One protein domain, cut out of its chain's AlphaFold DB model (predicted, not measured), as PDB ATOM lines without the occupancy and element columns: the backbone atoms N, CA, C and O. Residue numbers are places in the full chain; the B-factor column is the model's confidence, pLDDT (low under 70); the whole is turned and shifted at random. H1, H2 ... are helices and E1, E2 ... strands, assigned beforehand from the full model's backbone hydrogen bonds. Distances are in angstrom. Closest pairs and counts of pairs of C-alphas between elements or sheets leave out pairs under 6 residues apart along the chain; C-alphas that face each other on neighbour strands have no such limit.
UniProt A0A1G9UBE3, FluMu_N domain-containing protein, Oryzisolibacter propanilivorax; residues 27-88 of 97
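Overview. This is residues 27 to 88 of the 97 residues of the protein "FluMu_N domain-containing protein" of Oryzisolibacter propanilivorax (UniProt A0A1G9UBE3). A narrow antiparallel sheet of three strands makes the core, built on the long strands E1 and E5 side by side with the shorter E4 along the other edge of E1; one short helix sits on each face, H1 near the end where E5 begins and H2 near the end where E5 stops. A small hairpin, E2 and E3, sits beyond the end of E1, near H1. The printed part has 62 residues, with five named strands and two named helices in the order E1, E2, E3, E4, H1, E5, H2; the sheet runs E4, E1, E5, and the class is mixed, helices and strands. The whole is compact, with a radius of gyration of the C-alphas of 11.1 A and spans of 30 by 22 by 17 A.

Along the chain. Find C-alpha 27 at (90.370, 20.735, 132.206); from there E1, residues 27 to 34, runs 22.1 A to C-alpha 34 at (78.798, 34.476, 119.320). Next come E2, residues 39 to 41, E3, residues 44 to 46, and E4, residues 50 to 53. H1, residues 59 to 66, is 10.5 A long. E5, residues 71 to 79, runs 24.4 A, and H2, residues 80 to 86, follows it directly, ending at C-alpha 86, (91.661, 22.557, 121.102).

Arrangement. Start at E1, the inner strand, antiparallel to E5 at 155 degrees; look for N 29 and O 76, 2.8 A apart. On its other side E4 is antiparallel at 149 degrees, with N 30 and O 52 at 2.7 A. E4, H1 and E5 form a split strand-helix-strand unit, two strands running the same way with E1 between them, and its crossover is right-handed. H1 is on the sheet over E5, at a height of 10.6 A, and stands up from it at 47 degrees; their closest C-alphas are those of Thr 66 and Thr 73, 5.8 A. H2 is on the opposite face at a height of 8.6 A and runs along the strands, at 12 degrees to E1 on the local plane; the closest C-alphas of the two are those of Arg 27 and Ala 80, 5.4 A. In the hairpin of E2 and E3, N 46 and O 39 are 2.8 A apart. The closest C-alphas of E1 and E3 are those of Pro 34 and Trp 46, 6.2 A. H1 and H2 are apart. Every O i to N i+4 pair is within hydrogen-bond range in H1, and 2 of 3 are in H2.

Size, cuts and confidence. The two C-alphas farthest apart are those of Pro 69 and Asp 81, 31.3 A. The printed part has no cut, and its links are tight. The mean pLDDT of the printed part is 85.3; look at residues 83 to 88 for the values under 70.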
ATOM      1  N   ARG A  27      90.281  19.279 132.253       81.44
ATOM      2  CA  ARG A  27      90.370  20.735 132.206       81.44
ATOM      3  C   ARG A  27      89.008  21.305 131.858       81.44
ATOM      4  O   ARG A  27      88.350  20.848 130.927       81.44
ATOM      5  N   GLN A  28      88.610  22.328 132.604       88.38
ATOM      6  CA  GLN A  28      87.395  23.075 132.318       88.38
ATOM      7  C   GLN A  28      87.663  24.073 131.190       88.38
ATOM      8  O   GLN A  28      88.487  24.983 131.328       88.38
ATOM      9  N   MET A  29      86.955  23.898 130.081       88.75
ATOM     10  CA  MET A  29      86.962  24.787 128.931       88.75
ATOM     11  C   MET A  29      85.602  25.463 128.802       88.75
ATOM     12  O   MET A  29      84.557  24.833 128.930       88.75
ATOM     13  N   LEU A  30      85.615  26.758 128.521       90.31
ATOM     14  CA  LEU A  30      84.443  27.508 128.121       90.31
ATOM     15  C   LEU A  30      84.401  27.563 126.597       90.31
ATOM     16  O   LEU A  30      85.220  28.227 125.963       90.31
ATOM     17  N   GLN A  31      83.431  26.879 126.006       91.19
ATOM     18  CA  GLN A  31      83.088  27.079 124.610       91.19
ATOM     19  C   GLN A  31      82.259  28.356 124.496       91.19
ATOM     20  O   GLN A  31      81.181  28.452 125.080       91.19
ATOM     21  N   VAL A  32      82.743  29.325 123.729       91.38
ATOM     22  CA  VAL A  32      82.071  30.592 123.445       91.38
ATOM     23  C   VAL A  32      81.732  30.622 121.962       91.38
ATOM     24  O   VAL A  32      82.599  30.483 121.108       91.38
ATOM     25  N   THR A  33      80.455  30.783 121.637       92.06
ATOM     26  CA  THR A  33      79.989  30.957 120.258       92.06
ATOM     27  C   THR A  33      79.143  32.225 120.181       92.06
ATOM     28  O   THR A  33      78.076  32.282 120.798       92.06
ATOM     29  N   PRO A  34      79.579  33.274 119.468       92.56
ATOM     30  CA  PRO A  34      78.798  34.476 119.320       92.56
ATOM     31  C   PRO A  34      77.683  34.243 118.302       92.56
ATOM     32  O   PRO A  34      77.880  33.657 117.241       92.56
ATOM     33  N   LYS A  35      76.492  34.762 118.597       91.25
ATOM     34  CA  LYS A  35      75.371  34.741 117.642       91.25
ATOM     35  C   LYS A  35      75.619  35.671 116.456       91.25
ATOM     36  O   LYS A  35      75.044  35.485 115.388       91.25
ATOM     37  N   ARG A  36      76.445  36.696 116.669       88.31
ATOM     38  CA  ARG A  36      76.897  37.642 115.654       88.31
ATOM     39  C   ARG A  36      78.410  37.557 115.554       88.31
ATOM     40  O   ARG A  36      79.095  37.857 116.525       88.31
ATOM     41  N   ASP A  37      78.908  37.212 114.377       85.88
ATOM     42  CA  ASP A  37      80.346  37.162 114.147       85.88
ATOM     43  C   ASP A  37      81.011  38.528 114.408       85.88
ATOM     44  O   ASP A  37      80.458  39.583 114.073       85.88
ATOM     45  N   GLY A  38      82.164  38.511 115.081       87.31
ATOM     46  CA  GLY A  38      82.898  39.709 115.487       87.31
ATOM     47  C   GLY A  38      82.320  40.453 116.688       87.31
ATOM     48  O   GLY A  38      82.657  41.622 116.908       87.31
ATOM     49  N   PHE A  39      81.462  39.811 117.485       90.38
ATOM     50  CA  PHE A  39      80.964  40.391 118.728       90.38
ATOM     51  C   PHE A  39      82.089  40.541 119.762       90.38
ATOM     52  O   PHE A  39      82.874  39.625 119.993       90.38
ATOM     53  N   ARG A  40      82.170  41.706 120.415       89.12
ATOM     54  CA  ARG A  40      83.247  42.033 121.361       89.12
ATOM     55  C   ARG A  40      82.750  42.022 122.803       89.12
ATOM     56  O   ARG A  40      81.862  42.798 123.157       89.12
ATOM     57  N   ARG A  41      83.361  41.189 123.650       90.62
ATOM     58  CA  ARG A  41      83.072  41.102 125.092       90.62
ATOM     59  C   ARG A  41      84.287  40.610 125.865       90.62
ATOM     60  O   ARG A  41      85.137  39.947 125.281       90.62
ATOM     61  N   ALA A  42      84.381  40.958 127.150       87.31
ATOM     62  CA  ALA A  42      85.539  40.620 127.986       87.31
ATOM     63  C   ALA A  42      86.890  41.115 127.408       87.31
ATOM     64  O   ALA A  42      87.935  40.532 127.653       87.31
ATOM     65  N   GLY A  43      86.883  42.188 126.606       86.44
ATOM     66  CA  GLY A  43      88.095  42.728 125.976       86.44
ATOM     67  C   GLY A  43      88.595  41.968 124.736       86.44
ATOM     68  O   GLY A  43      89.561  42.417 124.125       86.44
ATOM     69  N   ARG A  44      87.925  40.886 124.307       86.75
ATOM     70  CA  ARG A  44      88.248  40.119 123.088       86.75
ATOM     71  C   ARG A  44      87.107  40.186 122.063       86.75
ATOM     72  O   ARG A  44      85.950  40.420 122.415       86.75
ATOM     73  N   ALA A  45      87.444  40.038 120.780       89.31
ATOM     74  CA  ALA A  45      86.472  39.797 119.714       89.31
ATOM     75  C   ALA A  45      86.279  38.289 119.533       89.31
ATOM     76  O   ALA A  45      87.261  37.560 119.429       89.31
ATOM     77  N   TRP A  46      85.026  37.849 119.504       90.06
ATOM     78  CA  TRP A  46      84.650  36.452 119.329       90.06
ATOM     79  C   TRP A  46      84.176  36.225 117.899       90.06
ATOM     80  O   TRP A  46      83.376  37.006 117.373       90.06
ATOM     81  N   HIS A  47      84.654  35.142 117.298       90.31
ATOM     82  CA  HIS A  47      84.336  34.723 115.938       90.31
ATOM     83  C   HIS A  47      84.129  33.211 115.928       90.31
ATOM     84  O   HIS A  47      84.907  32.490 116.548       90.31
ATOM     85  N   GLY A  48      83.089  32.736 115.242       89.69
ATOM     86  CA  GLY A  48      82.768  31.303 115.201       89.69
ATOM     87  C   GLY A  48      82.704  30.628 116.584       89.69
ATOM     88  O   GLY A  48      82.360  31.246 117.586       89.69
ATOM     89  N   THR A  49      83.008  29.334 116.657       90.19
ATOM     90  CA  THR A  49      83.064  28.606 117.932       90.19
ATOM     91  C   THR A  49      84.494  28.591 118.458       90.19
ATOM     92  O   THR A  49      85.355  27.938 117.879       90.19
ATOM     93  N   THR A  50      84.733  29.270 119.577       88.69
ATOM     94  CA  THR A  50      86.045  29.328 120.233       88.69
ATOM     95  C   THR A  50      86.004  28.560 121.550       88.69
ATOM     96  O   THR A  50      85.020  28.641 122.283       88.69
ATOM     97  N   HIS A  51      87.078  27.851 121.886       89.06
ATOM     98  CA  HIS A  51      87.240  27.195 123.183       89.06
ATOM     99  C   HIS A  51      88.324  27.921 123.972       89.06
ATOM    100  O   HIS A  51      89.420  28.128 123.463       89.06
ATOM    101  N   VAL A  52      88.019  28.324 125.202       87.38
ATOM    102  CA  VAL A  52      88.964  29.044 126.065       87.38
ATOM    103  C   VAL A  52      89.051  28.347 127.408       87.38
ATOM    104  O   VAL A  52      88.032  27.938 127.959       87.38
ATOM    105  N   GLY A  53      90.259  28.185 127.946       88.31
ATOM    106  CA  GLY A  53      90.421  27.616 129.277       88.31
ATOM    107  C   GLY A  53      89.809  28.536 130.332       88.31
ATOM    108  O   GLY A  53      90.019  29.747 130.296       88.31
ATOM    109  N   LEU A  54      89.087  27.984 131.315       85.44
ATOM    110  CA  LEU A  54      88.602  28.808 132.433       85.44
ATOM    111  C   LEU A  54      89.740  29.475 133.217       85.44
ATOM    112  O   LEU A  54      89.533  30.543 133.781       85.44
ATOM    113  N   ASP A  55      90.929  28.873 133.224       83.56
ATOM    114  CA  ASP A  55      92.131  29.420 133.869       83.56
ATOM    115  C   ASP A  55      92.639  30.713 133.196       83.56
ATOM    116  O   ASP A  55      93.270  31.549 133.838       83.56
ATOM    117  N   GLU A  56      92.317  30.922 131.915       82.88
ATOM    118  CA  GLU A  56      92.707  32.118 131.155       82.88
ATOM    119  C   GLU A  56      91.727  33.287 131.345       82.88
ATOM    120  O   GLU A  56      92.028  34.435 131.005       82.88
ATOM    121  N   LEU A  57      90.539  33.012 131.888       85.81
ATOM    122  CA  LEU A  57      89.483  33.992 132.098       85.81
ATOM    123  C   LEU A  57      89.476  34.455 133.553       85.81
ATOM    124  O   LEU A  57      89.467  33.664 134.492       85.81
ATOM    125  N   THR A  58      89.400  35.769 133.767       88.62
ATOM    126  CA  THR A  58      89.108  36.277 135.114       88.62
ATOM    127  C   THR A  58      87.640  36.002 135.463       88.62
ATOM    128  O   THR A  58      86.801  35.963 134.559       88.62
ATOM    129  N   PRO A  59      87.274  35.877 136.752       86.94
ATOM    130  CA  PRO A  59      85.885  35.626 137.153       86.94
ATOM    131  C   PRO A  59      84.914  36.664 136.575       86.94
ATOM    132  O   PRO A  59      83.866  36.312 136.051       86.94
ATOM    133  N   THR A  60      85.316  37.937 136.543       88.62
ATOM    134  CA  THR A  60      84.530  39.008 135.918       88.62
ATOM    135  C   THR A  60      84.352  38.813 134.409       88.62
ATOM    136  O   THR A  60      83.289  39.123 133.880       88.62
ATOM    137  N   GLN A  61      85.368  38.318 133.696       89.81
ATOM    138  CA  GLN A  61      85.245  38.018 132.266       89.81
ATOM    139  C   GLN A  61      84.310  36.834 132.037       89.81
ATOM    140  O   GLN A  61      83.454  36.906 131.164       89.81
ATOM    141  N   PHE A  62      84.427  35.782 132.849       89.25
ATOM    142  CA  PHE A  62      83.523  34.640 132.799       89.25
ATOM    143  C   PHE A  62      82.064  35.068 133.004       89.25
ATOM    144  O   PHE A  62      81.219  34.751 132.172       89.25
ATOM    145  N   GLU A  63      81.777  35.855 134.043       90.44
ATOM    146  CA  GLU A  63      80.434  36.394 134.288       90.44
ATOM    147  C   GLU A  63      79.941  37.259 133.122       90.44
ATOM    148  O   GLU A  63      78.800  37.126 132.691       90.44
ATOM    149  N   GLN A  64      80.800  38.109 132.551       89.94
ATOM    150  CA  GLN A  64      80.440  38.908 131.376       89.94
ATOM    151  C   GLN A  64      80.099  38.057 130.153       89.94
ATOM    152  O   GLN A  64      79.288  38.494 129.343       89.94
ATOM    153  N   LEU A  65      80.727  36.891 129.982       89.19
ATOM    154  CA  LEU A  65      80.452  35.988 128.866       89.19
ATOM    155  C   LEU A  65      79.164  35.194 129.104       89.19
ATOM    156  O   LEU A  65      78.355  35.081 128.187       89.19
ATOM    157  N   THR A  66      78.944  34.688 130.319       89.12
ATOM    158  CA  THR A  66      77.770  33.865 130.656       89.12
ATOM    159  C   THR A  66      76.481  34.672 130.806       89.12
ATOM    160  O   THR A  66      75.403  34.162 130.511       89.12
ATOM    161  N   HIS A  67      76.567  35.941 131.217       90.06
ATOM    162  CA  HIS A  67      75.415  36.846 131.285       90.06
ATOM    163  C   HIS A  67      75.069  37.509 129.946       90.06
ATOM    164  O   HIS A  67      74.059  38.212 129.859       90.06
ATOM    165  N   GLU A  68      75.884  37.334 128.907       88.88
ATOM    166  CA  GLU A  68      75.678  38.013 127.635       88.88
ATOM    167  C   GLU A  68      74.720  37.233 126.719       88.88
ATOM    168  O   GLU A  68      75.092  36.192 126.187       88.88
ATOM    169  N   PRO A  69      73.517  37.754 126.408       89.19
ATOM    170  CA  PRO A  69      72.531  37.036 125.592       89.19
ATOM    171  C   PRO A  69      72.931  36.887 124.114       89.19
ATOM    172  O   PRO A  69      72.317  36.112 123.371       89.19
ATOM    173  N   MET A  70      73.920  37.661 123.650       89.31
ATOM    174  CA  MET A  70      74.483  37.542 122.301       89.31
ATOM    175  C   MET A  70      75.593  36.490 122.189       89.31
ATOM    176  O   MET A  70      76.024  36.195 121.071       89.31
ATOM    177  N   LEU A  71      76.026  35.905 123.307       89.25
ATOM    178  CA  LEU A  71      77.006  34.830 123.356       89.25
ATOM    179  C   LEU A  71      76.339  33.549 123.856       89.25
ATOM    180  O   LEU A  71      75.527  33.556 124.773       89.25
ATOM    181  N   ILE A  72      76.680  32.434 123.228       91.56
ATOM    182  CA  ILE A  72      76.326  31.104 123.702       91.56
ATOM    183  C   ILE A  72      77.573  30.562 124.385       91.56
ATOM    184  O   ILE A  72      78.581  30.312 123.724       91.56
ATOM    185  N   THR A  73      77.512  30.414 125.704       91.00
ATOM    186  CA  THR A  73      78.596  29.844 126.504       91.00
ATOM    187  C   THR A  73      78.228  28.449 126.983       91.00
ATOM    188  O   THR A  73      77.164  28.271 127.575       91.00
ATOM    189  N   GLN A  74      79.108  27.474 126.773       91.06
ATOM    190  CA  GLN A  74      78.951  26.111 127.279       91.06
ATOM    191  C   GLN A  74      80.202  25.715 128.056       91.06
ATOM    192  O   GLN A  74      81.315  25.844 127.551       91.06
ATOM    193  N   LEU A  75      80.016  25.254 129.292       89.75
ATOM    194  CA  LEU A  75      81.109  24.729 130.099       89.75
ATOM    195  C   LEU A  75      81.325  23.256 129.746       89.75
ATOM    196  O   LEU A  75      80.392  22.458 129.820       89.75
ATOM    197  N   LEU A  76      82.547  22.919 129.352       88.19
ATOM    198  CA  LEU A  76      82.961  21.584 128.946       88.19
ATOM    199  C   LEU A  76      84.112  21.111 129.829       88.19
ATOM    200  O   LEU A  76      85.051  21.857 130.097       88.19
ATOM    201  N   GLU A  77      84.063  19.851 130.237       85.44
ATOM    202  CA  GLU A  77      85.170  19.176 130.908       85.44
ATOM    203  C   GLU A  77      85.863  18.275 129.890       85.44
ATOM    204  O   GLU A  77      85.292  17.295 129.412       85.44
ATOM    205  N   VAL A  78      87.086  18.639 129.518       82.62
ATOM    206  CA  VAL A  78      87.844  17.969 128.460       82.62
ATOM    207  C   VAL A  78      89.107  17.365 129.071       82.62
ATOM    208  O   VAL A  78      89.742  18.029 129.889       82.62
ATOM    209  N   PRO A  79      89.523  16.136 128.718       82.06
ATOM    210  CA  PRO A  79      90.811  15.604 129.154       82.06
ATOM    211  C   PRO A  79      91.940  16.581 128.806       82.06
ATOM    212  O   PRO A  79      91.946  17.155 127.721       82.06
ATOM    213  N   ALA A  80      92.900  16.778 129.707       70.94
ATOM    214  CA  ALA A  80      93.977  17.754 129.541       70.94
ATOM    215  C   ALA A  80      94.781  17.533 128.253       70.94
ATOM    216  O   ALA A  80      95.235  18.507 127.658       70.94
ATOM    217  N   ASP A  81      94.901  16.273 127.828       73.25
ATOM    218  CA  ASP A  81      95.525  15.863 126.569       73.25
ATOM    219  C   ASP A  81      94.813  16.487 125.351       73.25
ATOM    220  O   ASP A  81      95.438  17.125 124.512       73.25
ATOM    221  N   THR A  82      93.479  16.430 125.324       74.06
ATOM    222  CA  THR A  82      92.644  17.005 124.257       74.06
ATOM    223  C   THR A  82      92.454  18.521 124.400       74.06
ATOM    224  O   THR A  82      92.324  19.233 123.410       74.06
ATOM    225  N   ALA A  83      92.463  19.051 125.625       67.75
ATOM    226  CA  ALA A  83      92.309  20.486 125.869       67.75
ATOM    227  C   ALA A  83      93.481  21.312 125.305       67.75
ATOM    228  O   ALA A  83      93.282  22.449 124.882       67.75
ATOM    229  N   ALA A  84      94.695  20.750 125.304       65.88
ATOM    230  CA  ALA A  84      95.870  21.392 124.717       65.88
ATOM    231  C   ALA A  84      95.765  21.520 123.187       65.88
ATOM    232  O   ALA A  84      96.193  22.529 122.634       65.88
ATOM    233  N   ASP A  85      95.160  20.529 122.530       65.94
ATOM    234  CA  ASP A  85      94.934  20.509 121.081       65.94
ATOM    235  C   ASP A  85      93.884  21.557 120.664       65.94
ATOM    236  O   ASP A  85      94.127  22.391 119.795       65.94
ATOM    237  N   LEU A  86      92.759  21.621 121.387       67.19
ATOM    238  CA  LEU A  86      91.661  22.557 121.102       67.19
ATOM    239  C   LEU A  86      91.996  24.030 121.383       67.19
ATOM    240  O   LEU A  86      91.429  24.918 120.750       67.19
ATOM    241  N   ALA A  87      92.891  24.307 122.335       59.72
ATOM    242  CA  ALA A  87      93.334  25.669 122.633       59.72
ATOM    243  C   ALA A  87      94.294  26.235 121.564       59.72
ATOM    244  O   ALA A  87      94.486  27.448 121.493       59.72
ATOM    245  N   GLY A  88      94.899  25.372 120.739       56.06
ATOM    246  CA  GLY A  88      95.895  25.749 119.731       56.06
ATOM    247  C   GLY A  88      95.336  26.119 118.353       56.06
ATOM    248  O   GLY A  88      96.065  26.705 117.553       56.06
TER     249      GLY A  88